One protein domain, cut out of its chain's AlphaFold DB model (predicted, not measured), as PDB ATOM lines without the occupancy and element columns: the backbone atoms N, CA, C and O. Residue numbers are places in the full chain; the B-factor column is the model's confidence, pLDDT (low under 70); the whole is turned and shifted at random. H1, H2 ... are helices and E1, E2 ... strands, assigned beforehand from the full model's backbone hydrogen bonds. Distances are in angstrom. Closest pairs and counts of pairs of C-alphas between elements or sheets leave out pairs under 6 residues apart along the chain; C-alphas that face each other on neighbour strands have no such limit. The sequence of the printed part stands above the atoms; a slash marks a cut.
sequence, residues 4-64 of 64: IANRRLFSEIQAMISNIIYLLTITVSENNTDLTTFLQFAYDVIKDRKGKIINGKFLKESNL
ATOM      1  N   ILE A   4     -46.348  68.919  16.311       90.25
ATOM      2  CA  ILE A   4     -47.168  67.798  15.824       90.25
ATOM      3  C   ILE A   4     -46.401  66.919  14.823       90.25
ATOM      4  O   ILE A   4     -46.456  65.692  14.916       90.25
ATOM      5  N   ALA A   5     -45.671  67.525  13.881       90.50
ATOM      6  CA  ALA A   5     -44.884  66.778  12.901       90.50
ATOM      7  C   ALA A   5     -43.745  65.993  13.572       90.50
ATOM      8  O   ALA A   5     -43.510  64.839  13.218       90.50
ATOM      9  N   ASN A   6     -43.094  66.576  14.583       91.50
ATOM     10  CA  ASN A   6     -42.031  65.907  15.336       91.50
ATOM     11  C   ASN A   6     -42.562  64.719  16.149       91.50
ATOM     12  O   ASN A   6     -41.963  63.645  16.124       91.50
ATOM     13  N   ARG A   7     -43.706  64.876  16.829       94.25
ATOM     14  CA  ARG A   7     -44.345  63.780  17.583       94.25
ATOM     15  C   ARG A   7     -44.755  62.626  16.675       94.25
ATOM     16  O   ARG A   7     -44.567  61.466  17.033       94.25
ATOM     17  N   ARG A   8     -45.278  62.941  15.487       95.81
ATOM     18  CA  ARG A   8     -45.630  61.934  14.485       95.81
ATOM     19  C   ARG A   8     -44.398  61.176  13.997       95.81
ATOM     20  O   ARG A   8     -44.402  59.953  14.047       95.81
ATOM     21  N   LEU A   9     -43.343  61.891  13.601       95.62
ATOM     22  CA  LEU A   9     -42.087  61.276  13.167       95.62
ATOM     23  C   LEU A   9     -41.506  60.361  14.253       95.62
ATOM     24  O   LEU A   9     -41.102  59.239  13.965       95.62
ATOM     25  N   PHE A  10     -41.507  60.813  15.508       96.25
ATOM     26  CA  PHE A  10     -41.053  60.003  16.635       96.25
ATOM     27  C   PHE A  10     -41.866  58.708  16.774       96.25
ATOM     28  O   PHE A  10     -41.287  57.630  16.883       96.25
ATOM     29  N   SER A  11     -43.198  58.798  16.709       97.62
ATOM     30  CA  SER A  11     -44.078  57.626  16.781       97.62
ATOM     31  C   SER A  11     -43.854  56.652  15.623       97.62
ATOM     32  O   SER A  11     -43.890  55.441  15.832       97.62
ATOM     33  N   GLU A  12     -43.633  57.158  14.408       98.00
ATOM     34  CA  GLU A  12     -43.358  56.334  13.226       98.00
ATOM     35  C   GLU A  12     -42.015  55.602  13.369       98.00
ATOM     36  O   GLU A  12     -41.955  54.386  13.187       98.00
ATOM     37  N   ILE A  13     -40.959  56.304  13.795       98.06
ATOM     38  CA  ILE A  13     -39.647  55.701  14.072       98.06
ATOM     39  C   ILE A  13     -39.762  54.635  15.166       98.06
ATOM     40  O   ILE A  13     -39.230  53.537  15.009       98.06
ATOM     41  N   GLN A  14     -40.479  54.929  16.253       98.25
ATOM     42  CA  GLN A  14     -40.679  53.976  17.341       98.25
ATOM     43  C   GLN A  14     -41.382  52.707  16.841       98.25
ATOM     44  O   GLN A  14     -40.910  51.608  17.121       98.25
ATOM     45  N   ALA A  15     -42.453  52.845  16.052       98.38
ATOM     46  CA  ALA A  15     -43.161  51.705  15.475       98.38
ATOM     47  C   ALA A  15     -42.253  50.862  14.563       98.38
ATOM     48  O   ALA A  15     -42.254  49.634  14.645       98.38
ATOM     49  N   MET A  16     -41.429  51.507  13.733       98.44
ATOM     50  CA  MET A  16     -40.483  50.805  12.864       98.44
ATOM     51  C   MET A  16     -39.420  50.039  13.660       98.44
ATOM     52  O   MET A  16     -39.142  48.883  13.345       98.44
ATOM     53  N   ILE A  17     -38.859  50.642  14.714       98.06
ATOM     54  CA  ILE A  17     -37.891  49.974  15.597       98.06
ATOM     55  C   ILE A  17     -38.543  48.778  16.298       98.06
ATOM     56  O   ILE A  17     -37.966  47.690  16.317       98.06
ATOM     57  N   SER A  18     -39.762  48.942  16.822       97.94
ATOM     58  CA  SER A  18     -40.511  47.849  17.449       97.94
ATOM     59  C   SER A  18     -40.762  46.691  16.481       97.94
ATOM     60  O   SER A  18     -40.566  45.536  16.859       97.94
ATOM     61  N   ASN A  19     -41.111  46.979  15.224       98.38
ATOM     62  CA  ASN A  19     -41.301  45.950  14.200       98.38
ATOM     63  C   ASN A  19     -40.006  45.183  13.900       98.38
ATOM     64  O   ASN A  19     -40.038  43.961  13.775       98.38
ATOM     65  N   ILE A  20     -38.861  45.868  13.826       97.50
ATOM     66  CA  ILE A  20     -37.560  45.214  13.615       97.50
ATOM     67  C   ILE A  20     -37.233  44.272  14.780       97.50
ATOM     68  O   ILE A  20     -36.846  43.129  14.550       97.50
ATOM     69  N   ILE A  21     -37.426  44.717  16.026       96.56
ATOM     70  CA  ILE A  21     -37.182  43.884  17.216       96.56
ATOM     71  C   ILE A  21     -38.113  42.663  17.228       96.56
ATOM     72  O   ILE A  21     -37.675  41.554  17.544       96.56
ATOM     73  N   TYR A  22     -39.378  42.841  16.845       97.38
ATOM     74  CA  TYR A  22     -40.340  41.746  16.741       97.38
ATOM     75  C   TYR A  22     -39.915  40.702  15.702       97.38
ATOM     76  O   TYR A  22     -39.881  39.512  16.011       97.38
ATOM     77  N   LEU A  23     -39.511  41.141  14.506       97.62
ATOM     78  CA  LEU A  23     -39.011  40.242  13.465       97.62
ATOM     79  C   LEU A  23     -37.758  39.487  13.923       97.62
ATOM     80  O   LEU A  23     -37.700  38.274  13.756       97.62
ATOM     81  N   LEU A  24     -36.805  40.162  14.577       96.38
ATOM     82  CA  LEU A  24     -35.630  39.500  15.158       96.38
ATOM     83  C   LEU A  24     -36.025  38.440  16.192       96.38
ATOM     84  O   LEU A  24     -35.441  37.360  16.207       96.38
ATOM     85  N   THR A  25     -37.031  38.725  17.021       96.50
ATOM     86  CA  THR A  25     -37.548  37.787  18.032       96.50
ATOM     87  C   THR A  25     -38.183  36.550  17.389       96.50
ATOM     88  O   THR A  25     -37.952  35.433  17.851       96.50
ATOM     89  N   ILE A  26     -38.939  36.721  16.299       97.56
ATOM     90  CA  ILE A  26     -39.458  35.586  15.520       97.56
ATOM     91  C   ILE A  26     -38.297  34.775  14.945       97.56
ATOM     92  O   ILE A  26     -38.249  33.566  15.139       97.56
ATOM     93  N   THR A  27     -37.336  35.432  14.291       96.12
ATOM     94  CA  THR A  27     -36.208  34.752  13.643       96.12
ATOM     95  C   THR A  27     -35.413  33.899  14.627       96.12
ATOM     96  O   THR A  27     -35.096  32.752  14.318       96.12
ATOM     97  N   VAL A  28     -35.100  34.410  15.822       96.50
ATOM     98  CA  VAL A  28     -34.378  33.611  16.827       96.50
ATOM     99  C   VAL A  28     -35.219  32.434  17.321       96.50
ATOM    100  O   VAL A  28     -34.697  31.327  17.429       96.50
ATOM    101  N   SER A  29     -36.528  32.627  17.507       96.19
ATOM    102  CA  SER A  29     -37.438  31.548  17.900       96.19
ATOM    103  C   SER A  29     -37.520  30.448  16.838       96.19
ATOM    104  O   SER A  29     -37.465  29.270  17.182       96.19
ATOM    105  N   GLU A  30     -37.619  30.804  15.555       97.31
ATOM    106  CA  GLU A  30     -37.631  29.852  14.431       97.31
ATOM    107  C   GLU A  30     -36.322  29.056  14.324       97.31
ATOM    108  O   GLU A  30     -36.309  27.933  13.824       97.31
ATOM    109  N   ASN A  31     -35.224  29.611  14.840       95.25
ATOM    110  CA  ASN A  31     -33.915  28.967  14.897       95.25
ATOM    111  C   ASN A  31     -33.635  28.291  16.255       95.25
ATOM    112  O   ASN A  31     -32.489  27.952  16.538       95.25
ATOM    113  N   ASN A  32     -34.664  28.066  17.085       96.56
ATOM    114  CA  ASN A  32     -34.558  27.439  18.409       96.56
ATOM    115  C   ASN A  32     -33.529  28.121  19.332       96.56
ATOM    116  O   ASN A  32     -32.810  27.462  20.085       96.56
ATOM    117  N   THR A  33     -33.441  29.447  19.263       95.62
ATOM    118  CA  THR A  33     -32.589  30.264  20.128       95.62
ATOM    119  C   THR A  33     -33.372  31.459  20.675       95.62
ATOM    120  O   THR A  33     -34.568  31.610  20.426       95.62
ATOM    121  N   ASP A  34     -32.715  32.304  21.461       95.38
ATOM    122  CA  ASP A  34     -33.293  33.520  22.019       95.38
ATOM    123  C   ASP A  34     -32.465  34.748  21.624       95.38
ATOM    124  O   ASP A  34     -31.318  34.653  21.175       95.38
ATOM    125  N   LEU A  35     -33.064  35.929  21.786       94.31
ATOM    126  CA  LEU A  35     -32.455  37.177  21.340       94.31
ATOM    127  C   LEU A  35     -31.161  37.496  22.101       94.31
ATOM    128  O   LEU A  35     -30.229  38.029  21.508       94.31
ATOM    129  N   THR A  36     -31.077  37.146  23.385       95.38
ATOM    130  CA  THR A  36     -29.883  37.381  24.209       95.38
ATOM    131  C   THR A  36     -28.735  36.516  23.715       95.38
ATOM    132  O   THR A  36     -27.644  37.028  23.467       95.38
ATOM    133  N   THR A  37     -28.995  35.228  23.494       95.44
ATOM    134  CA  THR A  37     -28.022  34.282  22.944       95.44
ATOM    135  C   THR A  37     -27.537  34.730  21.562       95.44
ATOM    136  O   THR A  37     -26.331  34.805  21.319       95.44
ATOM    137  N   PHE A  38     -28.448  35.117  20.666       94.38
ATOM    138  CA  PHE A  38     -28.094  35.607  19.331       94.38
ATOM    139  C   PHE A  38     -27.255  36.897  19.367       94.38
ATOM    140  O   PHE A  38     -26.253  37.012  18.658       94.38
ATOM    141  N   LEU A  39     -27.629  37.863  20.214       94.25
ATOM    142  CA  LEU A  39     -26.870  39.103  20.390       94.25
ATOM    143  C   LEU A  39     -25.490  38.845  20.995       94.25
ATOM    144  O   LEU A  39     -24.527  39.490  20.581       94.25
ATOM    145  N   GLN A  40     -25.373  37.888  21.917       95.62
ATOM    146  CA  GLN A  40     -24.091  37.478  22.483       95.62
ATOM    147  C   GLN A  40     -23.170  36.908  21.396       95.62
ATOM    148  O   GLN A  40     -22.031  37.357  21.274       95.62
ATOM    149  N   PHE A  41     -23.675  36.019  20.532       93.75
ATOM    150  CA  PHE A  41     -22.911  35.517  19.384       93.75
ATOM    151  C   PHE A  41     -22.454  36.643  18.451       93.75
ATOM    152  O   PHE A  41     -21.286  36.697  18.061       93.75
ATOM    153  N   ALA A  42     -23.355  37.565  18.102       92.06
ATOM    154  CA  ALA A  42     -23.013  38.705  17.257       92.06
ATOM    155  C   ALA A  42     -21.949  39.599  17.912       92.06
ATOM    156  O   ALA A  42     -20.998  40.012  17.246       92.06
ATOM    157  N   TYR A  43     -22.081  39.864  19.215       93.56
ATOM    158  CA  TYR A  43     -21.112  40.622  19.998       93.56
ATOM    159  C   TYR A  43     -19.745  39.939  20.008       93.56
ATOM    160  O   TYR A  43     -18.747  40.583  19.698       93.56
ATOM    161  N   ASP A  44     -19.685  38.636  20.273       95.25
ATOM    162  CA  ASP A  44     -18.429  37.884  20.324       95.25
ATOM    163  C   ASP A  44     -17.653  37.923  19.000       95.25
ATOM    164  O   ASP A  44     -16.425  37.951  19.007       95.25
ATOM    165  N   VAL A  45     -18.352  38.023  17.866       91.69
ATOM    166  CA  VAL A  45     -17.750  38.182  16.531       91.69
ATOM    167  C   VAL A  45     -17.193  39.595  16.284       91.69
ATOM    168  O   VAL A  45     -16.324  39.786  15.420       91.69
ATOM    169  N   ILE A  46     -17.712  40.617  16.971       88.62
ATOM    170  CA  ILE A  46     -17.357  42.021  16.709       88.62
ATOM    171  C   ILE A  46     -16.559  42.697  17.823       88.62
ATOM    172  O   ILE A  46     -15.907  43.699  17.533       88.62
ATOM    173  N   LYS A  47     -16.575  42.169  19.049       90.25
ATOM    174  CA  LYS A  47     -15.996  42.805  20.244       90.25
ATOM    175  C   LYS A  47     -14.500  43.098  20.118       90.25
ATOM    176  O   LYS A  47     -14.043  44.133  20.584       90.25
ATOM    177  N   ASP A  48     -13.767  42.236  19.416       87.44
ATOM    178  CA  ASP A  48     -12.315  42.357  19.240       87.44
ATOM    179  C   ASP A  48     -11.929  43.051  17.922       87.44
ATOM    180  O   ASP A  48     -10.750  43.133  17.567       87.44
ATOM    181  N   ARG A  49     -12.906  43.562  17.155       87.06
ATOM    182  CA  ARG A  49     -12.619  44.294  15.915       87.06
ATOM    183  C   ARG A  49     -11.951  45.621  16.252       87.06
ATOM    184  O   ARG A  49     -12.597  46.552  16.726       87.06
ATOM    185  N   LYS A  50     -10.669  45.734  15.917       82.12
ATOM    186  CA  LYS A  50      -9.931  46.997  15.991       82.12
ATOM    187  C   LYS A  50     -10.104  47.808  14.715       82.12
ATOM    188  O   LYS A  50     -10.044  47.274  13.603       82.12
ATOM    189  N   GLY A  51     -10.350  49.100  14.878       83.88
ATOM    190  CA  GLY A  51     -10.633  49.998  13.774       83.88
ATOM    191  C   GLY A  51     -10.936  51.415  14.231       83.88
ATOM    192  O   GLY A  51     -11.016  51.700  15.425       83.88
ATOM    193  N   LYS A  52     -11.116  52.312  13.265       81.06
ATOM    194  CA  LYS A  52     -11.503  53.706  13.499       81.06
ATOM    195  C   LYS A  52     -12.767  54.024  12.718       81.06
ATOM    196  O   LYS A  52     -12.947  53.564  11.592       81.06
ATOM    197  N   ILE A  53     -13.638  54.837  13.308       85.88
ATOM    198  CA  ILE A  53     -14.718  55.472  12.556       85.88
ATOM    199  C   ILE A  53     -14.099  56.634  11.777       85.88
ATOM    200  O   ILE A  53     -13.596  57.579  12.379       85.88
ATOM    201  N   ILE A  54     -14.139  56.570  10.448       84.50
ATOM    202  CA  ILE A  54     -13.738  57.669   9.560       84.50
ATOM    203  C   ILE A  54     -14.934  57.966   8.658       84.50
ATOM    204  O   ILE A  54     -15.454  57.070   7.996       84.50
ATOM    205  N   ASN A  55     -15.414  59.212   8.663       87.75
ATOM    206  CA  ASN A  55     -16.578  59.648   7.877       87.75
ATOM    207  C   ASN A  55     -17.831  58.767   8.076       87.75
ATOM    208  O   ASN A  55     -18.520  58.418   7.119       87.75
ATOM    209  N   GLY A  56     -18.102  58.354   9.320       85.31
ATOM    210  CA  GLY A  56     -19.280  57.545   9.662       85.31
ATOM    211  C   GLY A  56     -19.194  56.067   9.263       85.31
ATOM    212  O   GLY A  56     -20.160  55.334   9.456       85.31
ATOM    213  N   LYS A  57     -18.055  55.601   8.733       85.06
ATOM    214  CA  LYS A  57     -17.815  54.187   8.416       85.06
ATOM    215  C   LYS A  57     -16.767  53.601   9.354       85.06
ATOM    216  O   LYS A  57     -15.732  54.218   9.591       85.06
ATOM    217  N   PHE A  58     -17.021  52.398   9.863       83.81
ATOM    218  CA  PHE A  58     -16.027  51.637  10.618       83.81
ATOM    219  C   PHE A  58     -14.990  51.040   9.659       83.81
ATOM    220  O   PHE A  58     -15.326  50.194   8.829       83.81
ATOM    221  N   LEU A  59     -13.738  51.479   9.775       82.75
ATOM    222  CA  LEU A  59     -12.592  50.951   9.036       82.75
ATOM    223  C   LEU A  59     -11.743  50.081   9.958       82.75
ATOM    224  O   LEU A  59     -11.293  50.554  10.999       82.75
ATOM    225  N   LYS A  60     -11.520  48.821   9.570       82.88
ATOM    226  CA  LYS A  60     -10.639  47.893  10.298       82.88
ATOM    227  C   LYS A  60      -9.185  48.360  10.221       82.88
ATOM    228  O   LYS A  60      -8.777  48.866   9.184       82.88
ATOM    229  N   GLU A  61      -8.396  48.119  11.267       79.62
ATOM    230  CA  GLU A  61      -6.961  48.463  11.289       79.62
ATOM    231  C   GLU A  61      -6.153  47.803  10.170       79.62
ATOM    232  O   GLU A  61      -5.262  48.431   9.620       79.62
ATOM    233  N   SER A  62      -6.496  46.576   9.770       76.75
ATOM    234  CA  SER A  62      -5.876  45.894   8.622       76.75
ATOM    235  C   SER A  62      -6.099  46.600   7.278       76.75
ATOM    236  O   SER A  62      -5.504  46.210   6.278       76.75
ATOM    237  N   ASN A  63      -7.015  47.569   7.243       64.44
ATOM    238  CA  ASN A  63      -7.418  48.323   6.063       64.44
ATOM    239  C   ASN A  63      -7.095  49.826   6.209       64.44
ATOM    240  O   ASN A  63      -7.543  50.607   5.366       64.44
ATOM    241  N   LEU A  64      -6.409  50.224   7.293       62.72
ATOM    242  CA  LEU A  64      -5.792  51.546   7.460       62.72
ATOM    243  C   LEU A  64      -4.418  51.555   6.785       62.72
ATOM    244  O   LEU A  64      -4.084  52.616   6.217       62.72
TER     245      LEU A  64
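Overview. This is residues 4 to 64 of the 64 residues of an uncharacterized protein of Staphylococcus xylosus (UniProt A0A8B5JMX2). A small two-strand hairpin, E1 and E2, and a long helix, H1, form the two arms of an open, angular frame; the shorter helix H2 joins them, making a corner with H1 near the end of H1. Nothing fills the space between the arms. The printed part has 61 residues, with two named helices and then two named strands in the order H1, H2, E1, E2; the sheet, E1 - E2, is antiparallel and the class is mostly helix. The whole is extended, with a radius of gyration of the C-alphas of 16.8 A, and flat, spanning 45 by 37 by 12 A.

Along the chain. E1 is residues 51 to 54, and E2 is residues 57 to 60, with C-alpha 60 at (-10.639, 47.893, 10.298). H2 is residues 35 to 46, 16.5 A long from first to last C-alpha. H1 is residues 4 to 30, 39.2 A long, from C-alpha 4 at (-47.168, 67.798, 15.824) to C-alpha 30 at (-37.631, 29.852, 14.431).

Arrangement. E1 and E2 are a hairpin of antiparallel neighbours, their directions at 151 degrees. N 52 and O 59, 2.9 A apart, and N 54 and O 57, 3.0 A apart, are within hydrogen-bond range. H2 is apart from E2. H1 touches H2 with residues 24 to 28 alone, and H2 touches H1 with residues 35 to 38 alone; the closest C-alphas, those of Val 28 and Leu 35, are 6.1 A apart. Their lines are about perpendicular, at 88 degrees. H1 is apart from E1 and E2. Every O i to N i+4 pair in H1 and H2 is within hydrogen-bond range.

Size, cuts and confidence. The two C-alphas farthest apart, those of Ile 4 and Ser 62, are 47.3 A apart. Residues 4 to 20, in H1, stand free, as do residues 40 to 48, of which 40 to 46 belong to H2. The printed part has no cut, and its three links are tight. Mean pLDDT of the printed part is 91.5; residues 63 to 64 are under 70.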